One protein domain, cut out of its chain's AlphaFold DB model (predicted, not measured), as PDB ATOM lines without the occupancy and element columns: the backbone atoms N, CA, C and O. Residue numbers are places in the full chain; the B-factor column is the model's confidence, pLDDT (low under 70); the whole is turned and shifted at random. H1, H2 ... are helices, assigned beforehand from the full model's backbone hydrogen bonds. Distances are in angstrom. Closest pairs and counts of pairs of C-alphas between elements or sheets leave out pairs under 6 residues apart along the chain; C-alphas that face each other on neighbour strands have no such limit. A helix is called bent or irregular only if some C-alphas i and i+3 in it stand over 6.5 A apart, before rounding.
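AT A GLANCE: This is residues 2 to 94 of the 96 residues of an uncharacterized protein of Lacinutrix iliipiscaria (UniProt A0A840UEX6). Residues 2 to 33 of the long H1 stick out as an arm from a compact head, where H1's other end and kinked H2 make a hairpin with tiny H3 beside it. The printed part, 93 residues with H1, H2 and H3 in order, is all helix. It is extended, radius of gyration of the C-alphas 22.7 A, spans 74 by 21 by 20 A.

HOW THE PARTS SIT: H1, residues 2 to 53, touches H2, residues 69 to 86, with residues 41 to 53 alone; the closest C-alphas, Val 45 and Val 76, are 6.9 A apart. This helical hairpin runs opposite ways at a steep tilt of 41 degrees. H2 has a kink of 67 degrees near residue 80 and is irregular, C-alphas 79 and 82 being 8.1 A apart. H3, residues 91 to 94, only just touches H2, with 3 pairs of C-alphas within 8 A, the closest Thr 77 and Tyr 91 at 6.8 A. Every O i to N i+4 pair is within hydrogen-bond range in H1, 12 of 14 in H2; H3 is too short for one.

IN THESE COORDINATES: H1 runs 72.7 A from C-alpha 2 at (254.064, 110.187, 156.645), H2 24.1 A; H3 ends at C-alpha 94 (233.905, 157.702, 178.678).

THE WHOLE: The printed part has no cut. The link H1 to H2 is long; pLDDT is under 70 at residues 57 to 65 and 67.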
ATOM      1  N   LYS A   2     255.298 109.481 156.209       74.19
ATOM      2  CA  LYS A   2     254.064 110.187 156.645       74.19
ATOM      3  C   LYS A   2     253.894 110.276 158.175       74.19
ATOM      4  O   LYS A   2     253.551 111.343 158.674       74.19
ATOM      5  N   LEU A   3     254.213 109.205 158.909       77.56
ATOM      6  CA  LEU A   3     254.094 109.154 160.376       77.56
ATOM      7  C   LEU A   3     255.002 110.182 161.077       77.56
ATOM      8  O   LEU A   3     254.559 110.935 161.938       77.56
ATOM      9  N   ILE A   4     256.257 110.280 160.631       80.06
ATOM     10  CA  ILE A   4     257.252 111.214 161.179       80.06
ATOM     11  C   ILE A   4     256.804 112.670 160.967       80.06
ATOM     12  O   ILE A   4     256.864 113.481 161.889       80.06
ATOM     13  N   LYS A   5     256.265 113.003 159.783       82.38
ATOM     14  CA  LYS A   5     255.704 114.340 159.508       82.38
ATOM     15  C   LYS A   5     254.495 114.662 160.397       82.38
ATOM     16  O   LYS A   5     254.356 115.802 160.835       82.38
ATOM     17  N   TRP A   6     253.638 113.679 160.680       86.19
ATOM     18  CA  TRP A   6     252.481 113.855 161.562       86.19
ATOM     19  C   TRP A   6     252.908 114.161 163.004       86.19
ATOM     20  O   TRP A   6     252.447 115.144 163.583       86.19
ATOM     21  N   ILE A   7     253.874 113.402 163.527       84.62
ATOM     22  CA  ILE A   7     254.444 113.596 164.868       84.62
ATOM     23  C   ILE A   7     255.117 114.974 164.986       84.62
ATOM     24  O   ILE A   7     254.838 115.727 165.919       84.62
ATOM     25  N   ILE A   8     255.933 115.374 164.004       86.06
ATOM     26  CA  ILE A   8     256.573 116.702 163.988       86.06
ATOM     27  C   ILE A   8     255.524 117.825 163.992       86.06
ATOM     28  O   ILE A   8     255.662 118.814 164.717       86.06
ATOM     29  N   ASN A   9     254.450 117.685 163.211       85.56
ATOM     30  CA  ASN A   9     253.370 118.669 163.173       85.56
ATOM     31  C   ASN A   9     252.581 118.729 164.489       85.56
ATOM     32  O   ASN A   9     252.144 119.814 164.887       85.56
ATOM     33  N   PHE A  10     252.431 117.603 165.184       87.38
ATOM     34  CA  PHE A  10     251.813 117.543 166.506       87.38
ATOM     35  C   PHE A  10     252.630 118.329 167.544       87.38
ATOM     36  O   PHE A  10     252.094 119.233 168.190       87.38
ATOM     37  N   PHE A  11     253.945 118.106 167.615       89.81
ATOM     38  CA  PHE A  11     254.823 118.868 168.512       89.81
ATOM     39  C   PHE A  11     254.885 120.360 168.158       89.81
ATOM     40  O   PHE A  11     254.840 121.209 169.051       89.81
ATOM     41  N   LYS A  12     254.892 120.714 166.863       87.81
ATOM     42  CA  LYS A  12     254.780 122.117 166.419       87.81
ATOM     43  C   LYS A  12     253.478 122.767 166.903       87.81
ATOM     44  O   LYS A  12     253.508 123.901 167.385       87.81
ATOM     45  N   LYS A  13     252.344 122.058 166.823       88.06
ATOM     46  CA  LYS A  13     251.048 122.542 167.334       88.06
ATOM     47  C   LYS A  13     251.069 122.738 168.851       88.06
ATOM     48  O   LYS A  13     250.599 123.774 169.318       88.06
ATOM     49  N   ILE A  14     251.637 121.797 169.607       89.44
ATOM     50  CA  ILE A  14     251.750 121.906 171.070       89.44
ATOM     51  C   ILE A  14     252.627 123.099 171.461       89.44
ATOM     52  O   ILE A  14     252.194 123.940 172.248       89.44
ATOM     53  N   LYS A  15     253.812 123.240 170.850       88.81
ATOM     54  CA  LYS A  15     254.715 124.375 171.102       88.81
ATOM     55  C   LYS A  15     254.024 125.712 170.825       88.81
ATOM     56  O   LYS A  15     254.112 126.628 171.640       88.81
ATOM     57  N   ARG A  16     253.277 125.815 169.718       87.25
ATOM     58  CA  ARG A  16     252.493 127.015 169.387       87.25
ATOM     59  C   ARG A  16     251.435 127.318 170.452       87.25
ATOM     60  O   ARG A  16     251.345 128.460 170.891       87.25
ATOM     61  N   ARG A  17     250.661 126.319 170.891       86.44
ATOM     62  CA  ARG A  17     249.647 126.499 171.947       86.44
ATOM     63  C   ARG A  17     250.265 126.971 173.262       86.44
ATOM     64  O   ARG A  17     249.715 127.865 173.894       86.44
ATOM     65  N   PHE A  18     251.425 126.438 173.631       86.94
ATOM     66  CA  PHE A  18     252.127 126.837 174.849       86.94
ATOM     67  C   PHE A  18     252.611 128.296 174.804       86.94
ATOM     68  O   PHE A  18     252.454 129.035 175.774       86.94
ATOM     69  N   ILE A  19     253.144 128.737 173.659       86.69
ATOM     70  CA  ILE A  19     253.537 130.138 173.444       86.69
ATOM     71  C   ILE A  19     252.317 131.062 173.554       86.69
ATOM     72  O   ILE A  19     252.377 132.070 174.257       86.69
ATOM     73  N   ILE A  20     251.202 130.697 172.912       85.69
ATOM     74  CA  ILE A  20     249.954 131.473 172.958       85.69
ATOM     75  C   ILE A  20     249.418 131.560 174.391       85.69
ATOM     76  O   ILE A  20     249.062 132.646 174.834       85.69
ATOM     77  N   ALA A  21     249.409 130.455 175.139       83.94
ATOM     78  CA  ALA A  21     248.948 130.443 176.526       83.94
ATOM     79  C   ALA A  21     249.798 131.362 177.421       83.94
ATOM     80  O   ALA A  21     249.258 132.160 178.185       83.94
ATOM     81  N   LYS A  22     251.132 131.328 177.280       83.62
ATOM     82  CA  LYS A  22     252.025 132.250 178.002       83.62
ATOM     83  C   LYS A  22     251.794 133.714 177.617       83.62
ATOM     84  O   LYS A  22     251.799 134.581 178.492       83.62
ATOM     85  N   ALA A  23     251.586 133.998 176.331       82.56
ATOM     86  CA  ALA A  23     251.261 135.341 175.860       82.56
ATOM     87  C   ALA A  23     249.906 135.822 176.407       82.56
ATOM     88  O   ALA A  23     249.804 136.962 176.852       82.56
ATOM     89  N   TYR A  24     248.901 134.943 176.455       82.25
ATOM     90  CA  TYR A  24     247.570 135.238 176.980       82.25
ATOM     91  C   TYR A  24     247.607 135.670 178.450       82.25
ATOM     92  O   TYR A  24     247.003 136.679 178.797       82.25
ATOM     93  N   VAL A  25     248.374 134.982 179.303       81.31
ATOM     94  CA  VAL A  25     248.522 135.366 180.721       81.31
ATOM     95  C   VAL A  25     249.105 136.778 180.858       81.31
ATOM     96  O   VAL A  25     248.599 137.593 181.631       81.31
ATOM     97  N   LYS A  26     250.131 137.111 180.061       78.00
ATOM     98  CA  LYS A  26     250.720 138.460 180.047       78.00
ATOM     99  C   LYS A  26     249.734 139.513 179.528       78.00
ATOM    100  O   LYS A  26     249.602 140.574 180.138       78.00
ATOM    101  N   MET A  27     249.010 139.209 178.448       80.12
ATOM    102  CA  MET A  27     247.972 140.091 177.905       80.12
ATOM    103  C   MET A  27     246.833 140.314 178.901       80.12
ATOM    104  O   MET A  27     246.347 141.432 179.019       80.12
ATOM    105  N   GLN A  28     246.442 139.295 179.667       86.75
ATOM    106  CA  GLN A  28     245.383 139.412 180.665       86.75
ATOM    107  C   GLN A  28     245.776 140.373 181.797       86.75
ATOM    108  O   GLN A  28     244.942 141.147 182.264       86.75
ATOM    109  N   GLY A  29     247.048 140.372 182.210       84.06
ATOM    110  CA  GLY A  29     247.578 141.341 183.171       84.06
ATOM    111  C   GLY A  29     247.540 142.777 182.641       84.06
ATOM    112  O   GLY A  29     247.036 143.670 183.321       84.06
ATOM    113  N   ALA A  30     248.014 142.996 181.411       84.06
ATOM    114  CA  ALA A  30     247.957 144.306 180.757       84.06
ATOM    115  C   ALA A  30     246.510 144.794 180.569       84.06
ATOM    116  O   ALA A  30     246.190 145.931 180.910       84.06
ATOM    117  N   PHE A  31     245.612 143.908 180.132       85.50
ATOM    118  CA  PHE A  31     244.188 144.197 179.980       85.50
ATOM    119  C   PHE A  31     243.537 144.587 181.309       85.50
ATOM    120  O   PHE A  31     242.833 145.591 181.377       85.50
ATOM    121  N   LYS A  32     243.806 143.845 182.392       88.31
ATOM    122  CA  LYS A  32     243.299 144.182 183.732       88.31
ATOM    123  C   LYS A  32     243.786 145.557 184.194       88.31
ATOM    124  O   LYS A  32     242.977 146.320 184.712       88.31
ATOM    125  N   LYS A  33     245.062 145.890 183.964       88.38
ATOM    126  CA  LYS A  33     245.625 147.216 184.283       88.38
ATOM    127  C   LYS A  33     244.952 148.334 183.485       88.38
ATOM    128  O   LYS A  33     244.587 149.365 184.046       88.38
ATOM    129  N   GLN A  34     244.743 148.123 182.188       86.88
ATOM    130  CA  GLN A  34     244.055 149.094 181.339       86.88
ATOM    131  C   GLN A  34     242.590 149.261 181.766       86.88
ATOM    132  O   GLN A  34     242.088 150.380 181.847       86.88
ATOM    133  N   LEU A  35     241.915 148.164 182.118       89.12
ATOM    134  CA  LEU A  35     240.544 148.181 182.617       89.12
ATOM    135  C   LEU A  35     240.429 148.928 183.953       89.12
ATOM    136  O   LEU A  35     239.512 149.729 184.121       89.12
ATOM    137  N   SER A  36     241.349 148.703 184.896       91.25
ATOM    138  CA  SER A  36     241.358 149.436 186.166       91.25
ATOM    139  C   SER A  36     241.624 150.925 185.959       91.25
ATOM    140  O   SER A  36     240.940 151.747 186.563       91.25
ATOM    141  N   ALA A  37     242.551 151.282 185.066       89.69
ATOM    142  CA  ALA A  37     242.847 152.676 184.748       89.69
ATOM    143  C   ALA A  37     241.650 153.390 184.094       89.69
ATOM    144  O   ALA A  37     241.332 154.518 184.468       89.69
ATOM    145  N   ARG A  38     240.924 152.710 183.193       88.62
ATOM    146  CA  ARG A  38     239.666 153.205 182.604       88.62
ATOM    147  C   ARG A  38     238.594 153.459 183.662       88.62
ATOM    148  O   ARG A  38     237.962 154.511 183.653       88.62
ATOM    149  N   LYS A  39     238.411 152.521 184.599       88.19
ATOM    150  CA  LYS A  39     237.460 152.680 185.712       88.19
ATOM    151  C   LYS A  39     237.825 153.855 186.618       88.19
ATOM    152  O   LYS A  39     236.940 154.618 186.992       88.19
ATOM    153  N   ALA A  40     239.108 154.009 186.941       91.12
ATOM    154  CA  ALA A  40     239.594 155.130 187.739       91.12
ATOM    155  C   ALA A  40     239.343 156.468 187.030       91.12
ATOM    156  O   ALA A  40     238.752 157.364 187.619       91.12
ATOM    157  N   LEU A  41     239.688 156.567 185.740       90.31
ATOM    158  CA  LEU A  41     239.428 157.766 184.945       90.31
ATOM    159  C   LEU A  41     237.938 158.133 184.934       90.31
ATOM    160  O   LEU A  41     237.596 159.285 185.172       90.31
ATOM    161  N   ARG A  42     237.046 157.158 184.719       87.25
ATOM    162  CA  ARG A  42     235.596 157.401 184.745       87.25
ATOM    163  C   ARG A  42     235.121 157.914 186.104       87.25
ATOM    164  O   ARG A  42     234.300 158.822 186.153       87.25
ATOM    165  N   LYS A  43     235.643 157.363 187.201       88.19
ATOM    166  CA  LYS A  43     235.324 157.838 188.554       88.19
ATOM    167  C   LYS A  43     235.747 159.297 188.747       88.19
ATOM    168  O   LYS A  43     234.964 160.084 189.269       88.19
ATOM    169  N   ASP A  44     236.945 159.653 188.291       90.38
ATOM    170  CA  ASP A  44     237.483 161.009 188.437       90.38
ATOM    171  C   ASP A  44     236.716 162.021 187.577       90.38
ATOM    172  O   ASP A  44     236.398 163.114 188.046       90.38
ATOM    173  N   VAL A  45     236.350 161.640 186.347       88.38
ATOM    174  CA  VAL A  45     235.474 162.437 185.474       88.38
ATOM    175  C   VAL A  45     234.110 162.636 186.128       88.38
ATOM    176  O   VAL A  45     233.622 163.758 186.182       88.38
ATOM    177  N   ASN A  46     233.509 161.582 186.681       86.12
ATOM    178  CA  ASN A  46     232.214 161.684 187.353       86.12
ATOM    179  C   ASN A  46     232.268 162.601 188.582       86.12
ATOM    180  O   ASN A  46     231.354 163.399 188.770       86.12
ATOM    181  N   SER A  47     233.335 162.524 189.387       88.75
ATOM    182  CA  SER A  47     233.533 163.458 190.505       88.75
ATOM    183  C   SER A  47     233.651 164.887 189.993       88.75
ATOM    184  O   SER A  47     232.929 165.760 190.450       88.75
ATOM    185  N   PHE A  48     234.478 165.114 188.971       89.94
ATOM    186  CA  PHE A  48     234.647 166.433 188.370       89.94
ATOM    187  C   PHE A  48     233.326 167.022 187.853       89.94
ATOM    188  O   PHE A  48     233.025 168.183 188.113       89.94
ATOM    189  N   LEU A  49     232.521 166.219 187.159       86.38
ATOM    190  CA  LEU A  49     231.211 166.631 186.654       86.38
ATOM    191  C   LEU A  49     230.234 166.973 187.783       86.38
ATOM    192  O   LEU A  49     229.481 167.941 187.672       86.38
ATOM    193  N   LYS A  50     230.272 166.222 188.883       85.94
ATOM    194  CA  LYS A  50     229.451 166.502 190.060       85.94
ATOM    195  C   LYS A  50     229.888 167.790 190.757       85.94
ATOM    196  O   LYS A  50     229.042 168.628 191.047       85.94
ATOM    197  N   ASP A  51     231.187 167.952 190.980       87.62
ATOM    198  CA  ASP A  51     231.740 169.037 191.793       87.62
ATOM    199  C   ASP A  51     231.684 170.393 191.069       87.62
ATOM    200  O   ASP A  51     231.370 171.406 191.685       87.62
ATOM    201  N   PHE A  52     231.958 170.421 189.759       85.62
ATOM    202  CA  PHE A  52     232.025 171.670 188.985       85.62
ATOM    203  C   PHE A  52     230.719 172.022 188.278       85.62
ATOM    204  O   PHE A  52     230.382 173.196 188.159       85.62
ATOM    205  N   PHE A  53     229.990 171.017 187.792       83.12
ATOM    206  CA  PHE A  53     228.810 171.227 186.951       83.12
ATOM    207  C   PHE A  53     227.500 170.820 187.638       83.12
ATOM    208  O   PHE A  53     226.428 171.029 187.064       83.12
ATOM    209  N   GLY A  54     227.565 170.228 188.837       81.31
ATOM    210  CA  GLY A  54     226.398 169.690 189.538       81.31
ATOM    211  C   GLY A  54     225.765 168.487 188.831       81.31
ATOM    212  O   GLY A  54     224.615 168.151 189.101       81.31
ATOM    213  N   ILE A  55     226.480 167.851 187.895       79.31
ATOM    214  CA  ILE A  55     225.950 166.758 187.078       79.31
ATOM    215  C   ILE A  55     226.238 165.430 187.770       79.31
ATOM    216  O   ILE A  55     227.392 165.012 187.878       79.31
ATOM    217  N   ASP A  56     225.187 164.708 188.158       74.38
ATOM    218  CA  ASP A  56     225.332 163.314 188.578       74.38
ATOM    219  C   ASP A  56     225.479 162.389 187.354       74.38
ATOM    220  O   ASP A  56     224.514 161.864 186.796       74.38
ATOM    221  N   ALA A  57     226.726 162.209 186.909       67.56
ATOM    222  CA  ALA A  57     227.095 161.357 185.778       67.56
ATOM    223  C   ALA A  57     227.264 159.866 186.154       67.56
ATOM    224  O   ALA A  57     227.937 159.107 185.449       67.56
ATOM    225  N   ASN A  58     226.666 159.404 187.262       64.06
ATOM    226  CA  ASN A  58     226.573 157.965 187.550       64.06
ATOM    227  C   ASN A  58     225.723 157.225 186.506       64.06
ATOM    228  O   ASN A  58     225.949 156.043 186.237       64.06
ATOM    229  N   SER A  59     224.775 157.931 185.885       53.50
ATOM    230  CA  SER A  59     224.037 157.449 184.723       53.50
ATOM    231  C   SER A  59     224.950 157.415 183.493       53.50
ATOM    232  O   SER A  59     225.816 158.263 183.305       53.50
ATOM    233  N   LYS A  60     224.724 156.444 182.608       58.47
ATOM    234  CA  LYS A  60     225.419 156.264 181.322       58.47
ATOM    235  C   LYS A  60     225.391 157.512 180.407       58.47
ATOM    236  O   LYS A  60     226.069 157.531 179.389       58.47
ATOM    237  N   TYR A  61     224.631 158.551 180.755       58.03
ATOM    238  CA  TYR A  61     224.421 159.742 179.943       58.03
ATOM    239  C   TYR A  61     224.495 161.024 180.781       58.03
ATOM    240  O   TYR A  61     223.898 161.107 181.856       58.03
ATOM    241  N   ILE A  62     225.170 162.048 180.246       64.88
ATOM    242  CA  ILE A  62     224.956 163.446 180.652       64.88
ATOM    243  C   ILE A  62     223.492 163.786 180.315       64.88
ATOM    244  O   ILE A  62     223.073 163.491 179.187       64.88
ATOM    245  N   PRO A  63     222.707 164.380 181.236       65.94
ATOM    246  CA  PRO A  63     221.304 164.706 180.997       65.94
ATOM    247  C   PRO A  63     221.103 165.434 179.665       65.94
ATOM    248  O   PRO A  63     221.849 166.356 179.318       65.94
ATOM    249  N   LYS A  64     220.092 165.015 178.893       64.94
ATOM    250  CA  LYS A  64     219.820 165.583 177.564       64.94
ATOM    251  C   LYS A  64     219.541 167.090 177.637       64.94
ATOM    252  O   LYS A  64     219.846 167.786 176.670       64.94
ATOM    253  N   ASP A  65     219.085 167.566 178.789       63.97
ATOM    254  CA  ASP A  65     218.653 168.943 179.027       63.97
ATOM    255  C   ASP A  65     219.762 169.849 179.583       63.97
ATOM    256  O   ASP A  65     219.525 171.028 179.847       63.97
ATOM    257  N   TYR A  66     220.990 169.338 179.746       70.19
ATOM    258  CA  TYR A  66     222.114 170.182 180.149       70.19
ATOM    259  C   TYR A  66     222.425 171.189 179.032       70.19
ATOM    260  O   TYR A  66     222.784 170.790 177.923       70.19
ATOM    261  N   LYS A  67     222.258 172.490 179.304       68.56
ATOM    262  CA  LYS A  67     222.354 173.550 178.283       68.56
ATOM    263  C   LYS A  67     223.762 173.692 177.689       68.56
ATOM    264  O   LYS A  67     223.885 173.896 176.486       68.56
ATOM    265  N   ASN A  68     224.811 173.483 178.488       80.38
ATOM    266  CA  ASN A  68     226.200 173.739 178.088       80.38
ATOM    267  C   ASN A  68     227.014 172.446 177.896       80.38
ATOM    268  O   ASN A  68     228.083 172.268 178.473       80.38
ATOM    269  N   LYS A  69     226.517 171.505 177.082       78.31
ATOM    270  CA  LYS A  69     227.231 170.233 176.815       78.31
ATOM    271  C   LYS A  69     228.619 170.431 176.220       78.31
ATOM    272  O   LYS A  69     229.509 169.630 176.488       78.31
ATOM    273  N   GLU A  70     228.786 171.472 175.414       82.25
ATOM    274  CA  GLU A  70     230.058 171.755 174.758       82.25
ATOM    275  C   GLU A  70     231.106 172.266 175.748       82.25
ATOM    276  O   GLU A  70     232.252 171.834 175.713       82.25
ATOM    277  N   GLU A  71     230.693 173.094 176.707       84.25
ATOM    278  CA  GLU A  71     231.549 173.550 177.804       84.25
ATOM    279  C   GLU A  71     232.011 172.376 178.672       84.25
ATOM    280  O   GLU A  71     233.199 172.235 178.955       84.25
ATOM    281  N   VAL A  72     231.089 171.469 179.011       84.44
ATOM    282  CA  VAL A  72     231.405 170.234 179.738       84.44
ATOM    283  C   VAL A  72     232.385 169.368 178.946       84.44
ATOM    284  O   VAL A  72     233.360 168.868 179.510       84.44
ATOM    285  N   ARG A  73     232.152 169.208 177.636       84.69
ATOM    286  CA  ARG A  73     233.031 168.445 176.745       84.69
ATOM    287  C   ARG A  73     234.441 169.012 176.780       84.69
ATOM    288  O   ARG A  73     235.362 168.258 177.070       84.69
ATOM    289  N   ILE A  74     234.583 170.317 176.544       87.88
ATOM    290  CA  ILE A  74     235.867 171.021 176.545       87.88
ATOM    291  C   ILE A  74     236.554 170.850 177.902       87.88
ATOM    292  O   ILE A  74     237.681 170.364 177.948       87.88
ATOM    293  N   ALA A  75     235.858 171.136 179.005       88.44
ATOM    294  CA  ALA A  75     236.416 171.058 180.352       88.44
ATOM    295  C   ALA A  75     236.924 169.650 180.709       88.44
ATOM    296  O   ALA A  75     238.019 169.502 181.255       88.44
ATOM    297  N   VAL A  76     236.161 168.605 180.370       87.69
ATOM    298  CA  VAL A  76     236.580 167.212 180.581       87.69
ATOM    299  C   VAL A  76     237.757 166.863 179.678       87.69
ATOM    300  O   VAL A  76     238.737 166.302 180.167       87.69
ATOM    301  N   THR A  77     237.697 167.198 178.384       88.31
ATOM    302  CA  THR A  77     238.796 166.885 177.467       88.31
ATOM    303  C   THR A  77     240.080 167.574 177.887       88.31
ATOM    304  O   THR A  77     241.080 166.890 177.998       88.31
ATOM    305  N   THR A  78     240.057 168.862 178.229       91.50
ATOM    306  CA  THR A  78     241.252 169.608 178.642       91.50
ATOM    307  C   THR A  78     241.827 169.083 179.954       91.50
ATOM    308  O   THR A  78     243.036 168.919 180.079       91.50
ATOM    309  N   LYS A  79     240.981 168.772 180.946       90.94
ATOM    310  CA  LYS A  79     241.457 168.314 182.260       90.94
ATOM    311  C   LYS A  79     242.013 166.890 182.238       90.94
ATOM    312  O   LYS A  79     242.905 166.567 183.018       90.94
ATOM    313  N   PHE A  80     241.459 166.028 181.388       92.12
ATOM    314  CA  PHE A  80     241.780 164.600 181.365       92.12
ATOM    315  C   PHE A  80     242.496 164.145 180.086       92.12
ATOM    316  O   PHE A  80     242.713 162.941 179.929       92.12
ATOM    317  N   GLU A  81     242.903 165.074 179.216       91.00
ATOM    318  CA  GLU A  81     243.511 164.815 177.903       91.00
ATOM    319  C   GLU A  81     244.646 163.797 177.981       91.00
ATOM    320  O   GLU A  81     244.605 162.754 177.331       91.00
ATOM    321  N   GLU A  82     245.628 164.055 178.843       91.69
ATOM    322  CA  GLU A  82     246.808 163.208 178.993       91.69
ATOM    323  C   GLU A  82     246.425 161.766 179.361       91.69
ATOM    324  O   GLU A  82     246.902 160.795 178.771       91.69
ATOM    325  N   ARG A  83     245.491 161.601 180.305       90.06
ATOM    326  CA  ARG A  83     245.028 160.281 180.756       90.06
ATOM    327  C   ARG A  83     244.184 159.576 179.701       90.06
ATOM    328  O   ARG A  83     244.255 158.351 179.596       90.06
ATOM    329  N   MET A  84     243.393 160.319 178.934       89.81
ATOM    330  CA  MET A  84     242.614 159.784 177.819       89.81
ATOM    331  C   MET A  84     243.527 159.311 176.685       89.81
ATOM    332  O   MET A  84     243.369 158.182 176.218       89.81
ATOM    333  N   ASN A  85     244.538 160.107 176.330       91.00
ATOM    334  CA  ASN A  85     245.546 159.772 175.325       91.00
ATOM    335  C   ASN A  85     246.347 158.529 175.736       91.00
ATOM    336  O   ASN A  85     246.457 157.578 174.960       91.00
ATOM    337  N   ASN A  86     246.791 158.462 176.995       88.94
ATOM    338  CA  ASN A  86     247.504 157.301 177.542       88.94
ATOM    339  C   ASN A  86     246.675 156.004 177.520       88.94
ATOM    340  O   ASN A  86     247.227 154.906 177.477       88.94
ATOM    341  N   LEU A  87     245.343 156.108 177.552       88.19
ATOM    342  CA  LEU A  87     244.432 154.961 177.508       88.19
ATOM    343  C   LEU A  87     243.835 154.694 176.119       88.19
ATOM    344  O   LEU A  87     243.053 153.736 175.984       88.19
ATOM    345  N   ASN A  88     244.227 155.497 175.123       87.81
ATOM    346  CA  ASN A  88     243.673 155.536 173.775       87.81
ATOM    347  C   ASN A  88     242.134 155.590 173.800       87.81
ATOM    348  O   ASN A  88     241.453 154.691 173.302       87.81
ATOM    349  N   LEU A  89     241.598 156.585 174.510       85.94
ATOM    350  CA  LEU A  89     240.166 156.814 174.691       85.94
ATOM    351  C   LEU A  89     239.749 158.125 174.040       85.94
ATOM    352  O   LEU A  89     240.406 159.148 174.222       85.94
ATOM    353  N   SER A  90     238.593 158.117 173.385       84.75
ATOM    354  CA  SER A  90     237.910 159.345 172.995       84.75
ATOM    355  C   SER A  90     236.899 159.776 174.065       84.75
ATOM    356  O   SER A  90     236.495 158.987 174.923       84.75
ATOM    357  N   TYR A  91     236.445 161.031 174.011       79.25
ATOM    358  CA  TYR A  91     235.431 161.546 174.944       79.25
ATOM    359  C   TYR A  91     234.137 160.716 174.921       79.25
ATOM    360  O   TYR A  91     233.516 160.490 175.958       79.25
ATOM    361  N   THR A  92     233.748 160.203 173.751       80.50
ATOM    362  CA  THR A  92     232.531 159.393 173.601       80.50
ATOM    363  C   THR A  92     232.657 158.011 174.248       80.50
ATOM    364  O   THR A  92     231.644 157.418 174.621       80.50
ATOM    365  N   ASP A  93     233.881 157.517 174.452       77.62
ATOM    366  CA  ASP A  93     234.141 156.235 175.108       77.62
ATOM    367  C   ASP A  93     234.021 156.310 176.637       77.62
ATOM    368  O   ASP A  93     233.888 155.274 177.289       77.62
ATOM    369  N   LEU A  94     234.031 157.513 177.226       73.25
ATOM    370  CA  LEU A  94     233.905 157.702 178.678       73.25
ATOM    371  C   LEU A  94     232.521 157.289 179.206       73.25
ATOM    372  O   LEU A  94     232.399 156.860 180.357       73.25
TER     373      LEU A  94